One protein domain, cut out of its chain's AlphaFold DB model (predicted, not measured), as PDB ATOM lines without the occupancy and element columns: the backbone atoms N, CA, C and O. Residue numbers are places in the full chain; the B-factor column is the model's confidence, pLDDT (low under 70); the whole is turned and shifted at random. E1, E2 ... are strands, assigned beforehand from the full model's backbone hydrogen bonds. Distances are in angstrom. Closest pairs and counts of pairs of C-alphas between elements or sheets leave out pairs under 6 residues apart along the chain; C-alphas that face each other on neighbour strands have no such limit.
ATOM      1  N   ILE A 142     115.730 -19.061  80.900       86.44
ATOM      2  CA  ILE A 142     115.964 -17.972  79.945       86.44
ATOM      3  C   ILE A 142     117.373 -17.428  80.179       86.44
ATOM      4  O   ILE A 142     117.756 -17.174  81.317       86.44
ATOM      5  N   SER A 143     118.140 -17.245  79.105       89.38
ATOM      6  CA  SER A 143     119.435 -16.556  79.140       89.38
ATOM      7  C   SER A 143     119.552 -15.576  77.977       89.38
ATOM      8  O   SER A 143     118.996 -15.828  76.908       89.38
ATOM      9  N   TYR A 144     120.273 -14.477  78.179       86.25
ATOM     10  CA  TYR A 144     120.579 -13.500  77.136       86.25
ATOM     11  C   TYR A 144     122.056 -13.592  76.796       86.25
ATOM     12  O   TYR A 144     122.889 -13.625  77.702       86.25
ATOM     13  N   ARG A 145     122.364 -13.694  75.504       92.31
ATOM     14  CA  ARG A 145     123.730 -13.898  75.022       92.31
ATOM     15  C   ARG A 145     124.065 -12.946  73.899       92.31
ATOM     16  O   ARG A 145     123.186 -12.595  73.109       92.31
ATOM     17  N   CYS A 146     125.339 -12.612  73.785       93.94
ATOM     18  CA  CYS A 146     125.834 -11.846  72.662       93.94
ATOM     19  C   CYS A 146     126.071 -12.752  71.461       93.94
ATOM     20  O   CYS A 146     126.517 -13.898  71.566       93.94
ATOM     21  N   ALA A 147     125.731 -12.240  70.288       95.81
ATOM     22  CA  ALA A 147     125.994 -12.893  69.023       95.81
ATOM     23  C   ALA A 147     126.324 -11.850  67.954       95.81
ATOM     24  O   ALA A 147     126.016 -10.667  68.093       95.81
ATOM     25  N   TRP A 148     126.970 -12.315  66.891       95.62
ATOM     26  CA  TRP A 148     127.273 -11.526  65.704       95.62
ATOM     27  C   TRP A 148     126.513 -12.093  64.508       95.62
ATOM     28  O   TRP A 148     126.135 -13.271  64.485       95.62
ATOM     29  N   GLY A 149     126.234 -11.237  63.537       93.94
ATOM     30  CA  GLY A 149     125.492 -11.571  62.331       93.94
ATOM     31  C   GLY A 149     125.828 -10.609  61.204       93.94
ATOM     32  O   GLY A 149     126.502  -9.606  61.420       93.94
ATOM     33  N   TYR A 150     125.356 -10.931  60.007       95.12
ATOM     34  CA  TYR A 150     125.483 -10.072  58.834       95.12
ATOM     35  C   TYR A 150     124.093  -9.671  58.374       95.12
ATOM     36  O   TYR A 150     123.173 -10.492  58.427       95.12
ATOM     37  N   ASP A 151     123.921  -8.418  57.971       91.44
ATOM     38  CA  ASP A 151     122.674  -7.996  57.342       91.44
ATOM     39  C   ASP A 151     122.663  -8.303  55.841       91.44
ATOM     40  O   ASP A 151     123.584  -8.916  55.300       91.44
ATOM     41  N   GLU A 152     121.590  -7.898  55.161       93.50
ATOM     42  CA  GLU A 152     121.411  -8.129  53.724       93.50
ATOM     43  C   GLU A 152     122.484  -7.443  52.865       93.50
ATOM     44  O   GLU A 152     122.738  -7.876  51.742       93.50
ATOM     45  N   SER A 153     123.141  -6.402  53.392       94.12
ATOM     46  CA  SER A 153     124.255  -5.718  52.729       94.12
ATOM     47  C   SER A 153     125.614  -6.377  52.992       94.12
ATOM     48  O   SER A 153     126.611  -6.009  52.369       94.12
ATOM     49  N   GLY A 154     125.661  -7.377  53.879       94.69
ATOM     50  CA  GLY A 154     126.890  -8.031  54.320       94.69
ATOM     51  C   GLY A 154     127.625  -7.276  55.428       94.69
ATOM     52  O   GLY A 154     128.757  -7.639  55.753       94.69
ATOM     53  N   GLU A 155     127.016  -6.246  56.025       93.69
ATOM     54  CA  GLU A 155     127.610  -5.515  57.143       93.69
ATOM     55  C   GLU A 155     127.493  -6.339  58.435       93.69
ATOM     56  O   GLU A 155     126.435  -6.887  58.754       93.69
ATOM     57  N   ASN A 156     128.602  -6.456  59.174       95.56
ATOM     58  CA  ASN A 156     128.642  -7.187  60.440       95.56
ATOM     59  C   ASN A 156     128.025  -6.344  61.560       95.56
ATOM     60  O   ASN A 156     128.418  -5.197  61.766       95.56
ATOM     61  N   PHE A 157     127.122  -6.933  62.336       93.50
ATOM     62  CA  PHE A 157     126.535  -6.303  63.510       93.50
ATOM     63  C   PHE A 157     126.525  -7.249  64.712       93.50
ATOM     64  O   PHE A 157     126.491  -8.473  64.583       93.50
ATOM     65  N   THR A 158     126.519  -6.659  65.907       95.00
ATOM     66  CA  THR A 158     126.340  -7.393  67.168       95.00
ATOM     67  C   THR A 158     124.895  -7.251  67.633       95.00
ATOM     68  O   THR A 158     124.268  -6.215  67.422       95.00
ATOM     69  N   TYR A 159     124.347  -8.291  68.248       94.69
ATOM     70  CA  TYR A 159     122.984  -8.289  68.767       94.69
ATOM     71  C   TYR A 159     122.871  -9.123  70.042       94.69
ATOM     72  O   TYR A 159     123.673 -10.029  70.300       94.69
ATOM     73  N   VAL A 160     121.840  -8.823  70.828       93.69
ATOM     74  CA  VAL A 160     121.412  -9.628  71.969       93.69
ATOM     75  C   VAL A 160     120.423 -10.677  71.477       93.69
ATOM     76  O   VAL A 160     119.389 -10.355  70.881       93.69
ATOM     77  N   LYS A 161     120.703 -11.951  71.768       96.19
ATOM     78  CA  LYS A 161     119.743 -13.045  71.579       96.19
ATOM     79  C   LYS A 161     119.224 -13.567  72.911       96.19
ATOM     80  O   LYS A 161     119.996 -13.838  73.831       96.19
ATOM     81  N   LYS A 162     117.917 -13.792  72.982       93.12
ATOM     82  CA  LYS A 162     117.263 -14.543  74.050       93.12
ATOM     83  C   LYS A 162     117.261 -16.020  73.698       93.12
ATOM     84  O   LYS A 162     116.728 -16.439  72.673       93.12
ATOM     85  N   VAL A 163     117.834 -16.814  74.587       93.31
ATOM     86  CA  VAL A 163     117.882 -18.270  74.515       93.31
ATOM     87  C   VAL A 163     116.945 -18.824  75.579       93.31
ATOM     88  O   VAL A 163     117.207 -18.705  76.776       93.31
ATOM     89  N   THR A 164     115.840 -19.420  75.139       90.06
ATOM     90  CA  THR A 164     114.857 -20.081  76.003       90.06
ATOM     91  C   THR A 164     115.034 -21.590  75.891       90.06
ATOM     92  O   THR A 164     114.788 -22.166  74.831       90.06
ATOM     93  N   VAL A 165     115.430 -22.245  76.979       92.25
ATOM     94  CA  VAL A 165     115.512 -23.707  77.058       92.25
ATOM     95  C   VAL A 165     114.229 -24.215  77.699       92.25
ATOM     96  O   VAL A 165     113.949 -23.946  78.867       92.25
ATOM     97  N   ILE A 166     113.433 -24.922  76.904       90.44
ATOM     98  CA  ILE A 166     112.145 -25.479  77.307       90.44
ATOM     99  C   ILE A 166     112.339 -26.978  77.497       90.44
ATOM    100  O   ILE A 166     112.528 -27.700  76.507       90.44
ATOM    101  N   PRO A 167     112.315 -27.471  78.737       89.25
ATOM    102  CA  PRO A 167     112.319 -28.900  78.962       89.25
ATOM    103  C   PRO A 167     110.935 -29.493  78.633       89.25
ATOM    104  O   PRO A 167     109.900 -28.844  78.781       89.25
ATOM    105  N   TYR A 168     110.913 -30.711  78.095       88.25
ATOM    106  CA  TYR A 168     109.700 -31.407  77.670       88.25
ATOM    107  C   TYR A 168     109.834 -32.921  77.856       88.25
ATOM    108  O   TYR A 168     110.939 -33.464  77.852       88.25
ATOM    109  N   CYS A 169     108.701 -33.612  77.995       88.75
ATOM    110  CA  CYS A 169     108.674 -35.072  78.035       88.75
ATOM    111  C   CYS A 169     108.685 -35.625  76.614       88.75
ATOM    112  O   CYS A 169     107.751 -35.375  75.851       88.75
ATOM    113  N   ALA A 170     109.708 -36.394  76.262       88.31
ATOM    114  CA  ALA A 170     109.603 -37.318  75.144       88.31
ATOM    115  C   ALA A 170     108.829 -38.557  75.600       88.31
ATOM    116  O   ALA A 170     109.046 -39.022  76.717       88.31
ATOM    117  N   ASP A 171     107.932 -39.051  74.748       86.94
ATOM    118  CA  ASP A 171     107.217 -40.322  74.923       86.94
ATOM    119  C   ASP A 171     106.424 -40.440  76.247       86.94
ATOM    120  O   ASP A 171     106.561 -41.429  76.976       86.94
ATOM    121  N   PRO A 172     105.593 -39.432  76.599       84.62
ATOM    122  CA  PRO A 172     104.846 -39.427  77.854       84.62
ATOM    123  C   PRO A 172     103.905 -40.632  77.963       84.62
ATOM    124  O   PRO A 172     103.250 -41.014  76.995       84.62
ATOM    125  N   GLY A 173     103.811 -41.211  79.163       77.12
ATOM    126  CA  GLY A 173     102.941 -42.362  79.441       77.12
ATOM    127  C   GLY A 173     103.525 -43.722  79.043       77.12
ATOM    128  O   GLY A 173     102.842 -44.734  79.177       77.12
ATOM    129  N   THR A 174     104.778 -43.761  78.583       82.75
ATOM    130  CA  THR A 174     105.520 -45.000  78.308       82.75
ATOM    131  C   THR A 174     106.616 -45.220  79.354       82.75
ATOM    132  O   THR A 174     107.063 -44.275  80.004       82.75
ATOM    133  N   THR A 175     107.118 -46.452  79.479       79.94
ATOM    134  CA  THR A 175     108.332 -46.751  80.271       79.94
ATOM    135  C   THR A 175     109.601 -46.138  79.671       79.94
ATOM    136  O   THR A 175     110.665 -46.189  80.280       79.94
ATOM    137  N   GLU A 176     109.508 -45.564  78.471       82.75
ATOM    138  CA  GLU A 176     110.601 -44.875  77.791       82.75
ATOM    139  C   GLU A 176     110.557 -43.353  77.988       82.75
ATOM    140  O   GLU A 176     111.425 -42.652  77.460       82.75
ATOM    141  N   ALA A 177     109.592 -42.843  78.768       82.62
ATOM    142  CA  ALA A 177     109.416 -41.419  79.018       82.62
ATOM    143  C   ALA A 177     110.703 -40.779  79.557       82.62
ATOM    144  O   ALA A 177     111.232 -41.172  80.600       82.62
ATOM    145  N   LYS A 178     111.211 -39.766  78.847       88.94
ATOM    146  CA  LYS A 178     112.478 -39.094  79.174       88.94
ATOM    147  C   LYS A 178     112.357 -37.585  79.054       88.94
ATOM    148  O   LYS A 178     111.804 -37.061  78.087       88.94
ATOM    149  N   CYS A 179     112.964 -36.884  80.004       87.25
ATOM    150  CA  CYS A 179     113.165 -35.445  79.916       87.25
ATOM    151  C   CYS A 179     114.100 -35.129  78.735       87.25
ATOM    152  O   CYS A 179     115.235 -35.608  78.691       87.25
ATOM    153  N   LYS A 180     113.643 -34.302  77.798       90.88
ATOM    154  CA  LYS A 180     114.464 -33.676  76.753       90.88
ATOM    155  C   LYS A 180     114.357 -32.161  76.873       90.88
ATOM    156  O   LYS A 180     113.479 -31.642  77.552       90.88
ATOM    157  N   THR A 181     115.238 -31.436  76.200       91.69
ATOM    158  CA  THR A 181     115.202 -29.971  76.139       91.69
ATOM    159  C   THR A 181     115.111 -29.510  74.698       91.69
ATOM    160  O   THR A 181     115.723 -30.098  73.809       91.69
ATOM    161  N   ARG A 182     114.356 -28.440  74.459       93.69
ATOM    162  CA  ARG A 182     114.324 -27.722  73.186       93.69
ATOM    163  C   ARG A 182     114.799 -26.297  73.415       93.69
ATOM    164  O   ARG A 182     114.270 -25.609  74.283       93.69
ATOM    165  N   GLU A 183     115.746 -25.851  72.605       95.94
ATOM    166  CA  GLU A 183     116.175 -24.457  72.588       95.94
ATOM    167  C   GLU A 183     115.313 -23.652  71.607       95.94
ATOM    168  O   GLU A 183     115.035 -24.095  70.490       95.94
ATOM    169  N   ARG A 184     114.861 -22.474  72.032       95.81
ATOM    170  CA  ARG A 184     114.282 -21.444  71.168       95.81
ATOM    171  C   ARG A 184     115.146 -20.200  71.267       95.81
ATOM    172  O   ARG A 184     115.415 -19.734  72.372       95.81
ATOM    173  N   VAL A 185     115.536 -19.667  70.117       95.12
ATOM    174  CA  VAL A 185     116.361 -18.463  70.022       95.12
ATOM    175  C   VAL A 185     115.542 -17.362  69.359       95.12
ATOM    176  O   VAL A 185     114.959 -17.590  68.300       95.12
ATOM    177  N   SER A 186     115.498 -16.184  69.977       95.75
ATOM    178  CA  SER A 186     114.965 -14.953  69.385       95.75
ATOM    179  C   SER A 186     116.005 -13.842  69.468       95.75
ATOM    180  O   SER A 186     116.770 -13.773  70.430       95.75
ATOM    181  N   ILE A 187     116.054 -12.985  68.451       94.25
ATOM    182  CA  ILE A 187     116.797 -11.724  68.522       94.25
ATOM    183  C   ILE A 187     115.934 -10.757  69.329       94.25
ATOM    184  O   ILE A 187     114.755 -10.600  69.020       94.25
ATOM    185  N   GLU A 188     116.501 -10.157  70.371       93.44
ATOM    186  CA  GLU A 188     115.793  -9.174  71.201       93.44
ATOM    187  C   GLU A 188     116.182  -7.751  70.826       93.44
ATOM    188  O   GLU A 188     115.319  -6.879  70.799       93.44
ATOM    189  N   ASP A 189     117.467  -7.531  70.537       93.06
ATOM    190  CA  ASP A 189     117.997  -6.194  70.302       93.06
ATOM    191  C   ASP A 189     119.199  -6.217  69.357       93.06
ATOM    192  O   ASP A 189     120.067  -7.085  69.485       93.06
ATOM    193  N   ARG A 190     119.258  -5.276  68.411       95.69
ATOM    194  CA  ARG A 190     120.363  -5.121  67.452       95.69
ATOM    195  C   ARG A 190     121.155  -3.886  67.860       95.69
ATOM    196  O   ARG A 190     120.616  -2.792  67.797       95.69
ATOM    197  N   CYS A 191     122.423  -4.067  68.222       93.94
ATOM    198  CA  CYS A 191     123.218  -2.968  68.757       93.94
ATOM    199  C   CYS A 191     123.552  -1.951  67.668       93.94
ATOM    200  O   CYS A 191     124.020  -2.323  66.584       93.94
ATOM    201  N   GLU A 192     123.376  -0.674  67.987       94.25
ATOM    202  CA  GLU A 192     123.835   0.422  67.145       94.25
ATOM    203  C   GLU A 192     125.365   0.577  67.215       94.25
ATOM    204  O   GLU A 192     126.056   0.002  68.064       94.25
ATOM    205  N   SER A 193     125.936   1.367  66.302       92.50
ATOM    206  CA  SER A 193     127.393   1.527  66.179       92.50
ATOM    207  C   SER A 193     128.065   2.128  67.427       92.50
ATOM    208  O   SER A 193     129.260   1.902  67.645       92.50
ATOM    209  N   TYR A 194     127.311   2.856  68.260       90.94
ATOM    210  CA  TYR A 194     127.754   3.435  69.536       90.94
ATOM    211  C   TYR A 194     127.400   2.585  70.765       90.94
ATOM    212  O   TYR A 194     127.682   2.993  71.891       90.94
ATOM    213  N   GLU A 195     126.825   1.403  70.569       95.44
ATOM    214  CA  GLU A 195     126.465   0.485  71.644       95.44
ATOM    215  C   GLU A 195     127.425  -0.714  71.708       95.44
ATOM    216  O   GLU A 195     128.314  -0.911  70.862       95.44
ATOM    217  N   ILE A 196     127.274  -1.509  72.763       92.94
ATOM    218  CA  ILE A 196     127.962  -2.772  72.988       92.94
ATOM    219  C   ILE A 196     126.981  -3.810  73.539       92.94
ATOM    220  O   ILE A 196     126.133  -3.519  74.382       92.94
ATOM    221  N   CYS A 197     127.104  -5.049  73.065       92.12
ATOM    222  CA  CYS A 197     126.395  -6.164  73.673       92.12
ATOM    223  C   CYS A 197     127.124  -6.625  74.937       92.12
ATOM    224  O   CYS A 197     128.336  -6.840  74.918       92.12
ATOM    225  N   VAL A 198     126.370  -6.825  76.016       88.06
ATOM    226  CA  VAL A 198     126.877  -7.336  77.291       88.06
ATOM    227  C   VAL A 198     126.155  -8.643  77.617       88.06
ATOM    228  O   VAL A 198     124.926  -8.688  77.630       88.06
ATOM    229  N   GLU A 199     126.910  -9.716  77.869       85.56
ATOM    230  CA  GLU A 199     126.352 -11.026  78.238       85.56
ATOM    231  C   GLU A 199     125.406 -10.904  79.442       85.56
ATOM    232  O   GLU A 199     125.711 -10.235  80.430       85.56
ATOM    233  N   GLY A 200     124.239 -11.545  79.358       79.62
ATOM    234  CA  GLY A 200     123.200 -11.467  80.385       79.62
ATOM    235  C   GLY A 200     122.287 -10.234  80.321       79.62
ATOM    236  O   GLY A 200     121.271 -10.236  81.015       79.62
ATOM    237  N   MET A 201     122.571  -9.226  79.486       82.12
ATOM    238  CA  MET A 201     121.673  -8.078  79.284       82.12
ATOM    239  C   MET A 201     120.626  -8.363  78.213       82.12
ATOM    240  O   MET A 201     120.941  -8.938  77.179       82.12
ATOM    241  N   GLN A 202     119.385  -7.914  78.430       90.31
ATOM    242  CA  GLN A 202     118.312  -8.019  77.429       90.31
ATOM    243  C   GLN A 202     118.454  -6.998  76.288       90.31
ATOM    244  O   GLN A 202     117.895  -7.208  75.214       90.31
ATOM    245  N   LYS A 203     119.187  -5.905  76.520       92.25
ATOM    246  CA  LYS A 203     119.390  -4.816  75.563       92.25
ATOM    247  C   LYS A 203     120.859  -4.461  75.433       92.25
ATOM    248  O   LYS A 203     121.620  -4.612  76.398       92.25
ATOM    249  N   CYS A 204     121.231  -3.957  74.267       91.56
ATOM    250  CA  CYS A 204     122.531  -3.348  74.051       91.56
ATOM    251  C   CYS A 204     122.714  -2.161  75.007       91.56
ATOM    252  O   CYS A 204     121.749  -1.556  75.478       91.56
ATOM    253  N   GLN A 205     123.959  -1.908  75.395       93.75
ATOM    254  CA  GLN A 205     124.305  -0.842  76.328       93.75
ATOM    255  C   GLN A 205     125.100   0.236  75.589       93.75
ATOM    256  O   GLN A 205     125.935  -0.114  74.753       93.75
ATOM    257  N   PRO A 206     124.900   1.527  75.896       92.25
ATOM    258  CA  PRO A 206     125.790   2.579  75.420       92.25
ATOM    259  C   PRO A 206     127.242   2.305  75.840       92.25
ATOM    260  O   PRO A 206     127.483   1.757  76.920       92.25
ATOM    261  N   ARG A 207     128.196   2.665  74.978       85.00
ATOM    262  CA  ARG A 207     129.634   2.586  75.283       85.00
ATOM    263  C   ARG A 207     130.089   3.606  76.322       85.00
ATOM    264  O   ARG A 207     129.514   4.716  76.363       85.00
TER     265      ARG A 207
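What this domain is: This is residues 142 to 207 of the 207 residues of an uncharacterized protein of Candidatus Altiarchaeales archaeon (UniProt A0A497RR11). This is a long, slender, strongly twisted ribbon: the hairpin of E2 and E3 makes its length, and E1 lies beside the first part of E2. Near one end E1 and E2 bend together, and their tight turn points aside from the long axis; after E3, the unnamed residues 191 to 207 fold back on themselves at that same end. The printed part has 66 residues with three named strands, E1, E2 and E3 along the chain, and no named helix, an all-strand class. The sheet has the same order, E1, E2, E3, all antiparallel. The whole is extended, a rod with a radius of gyration of the C-alphas of 16.8 A and spans of 55 by 25 by 11 A.

How they stand to each other: Start at E1, residues 142 to 150, an edge strand that bends by 54 degrees at residue 146. A tight link of 5 residues leads you to E2, residues 156 to 170, the inner strand, which bends by 58 degrees at residue 159. E1 and E2 form a hairpin, antiparallel at 137 degrees; C-alphas 148 and 158 face each other at 4.5 A, and N 145 and O 161 are within hydrogen-bond range at 2.9 A. Go on over a short link of 7 residues to E3, residues 178 to 190, the other edge strand. E2 and E3 form a second hairpin, antiparallel at 158 degrees; C-alphas 167 and 181 face each other at 4.2 A, and N 164 and O 184 are within hydrogen-bond range at 2.8 A. The three strands are a meander, each strand after the first the antiparallel neighbour of the one before. Past E3, look for a short antiparallel pairing of residues 195 to 196 with residues 205 to 206.

Where its parts are: Find C-alpha 142 at (115.964, -17.972, 79.945); from there E1 runs 24.5 A to C-alpha 150. E2, with 15 residues the longest strand, covers 38.6 A from C-alpha 156 to C-alpha 170 at (109.603, -37.318, 75.144). E3 then runs 36.8 A from C-alpha 178 to C-alpha 190 at (120.363, -5.121, 67.452).

The domain as a whole: The two C-alphas farthest apart are those of Thr 175 and Tyr 194, at 54.9 A. The printed part runs from 142 to 207, the chain's last residue, without a cut, and neither link between strands is long. Residues 191 to 207 hold no named element, and their C-alphas lie 10 to 22 A from the mean of the C-alphas. In this predicted model the mean pLDDT of the printed part is 90.9, and no printed residue is under 70.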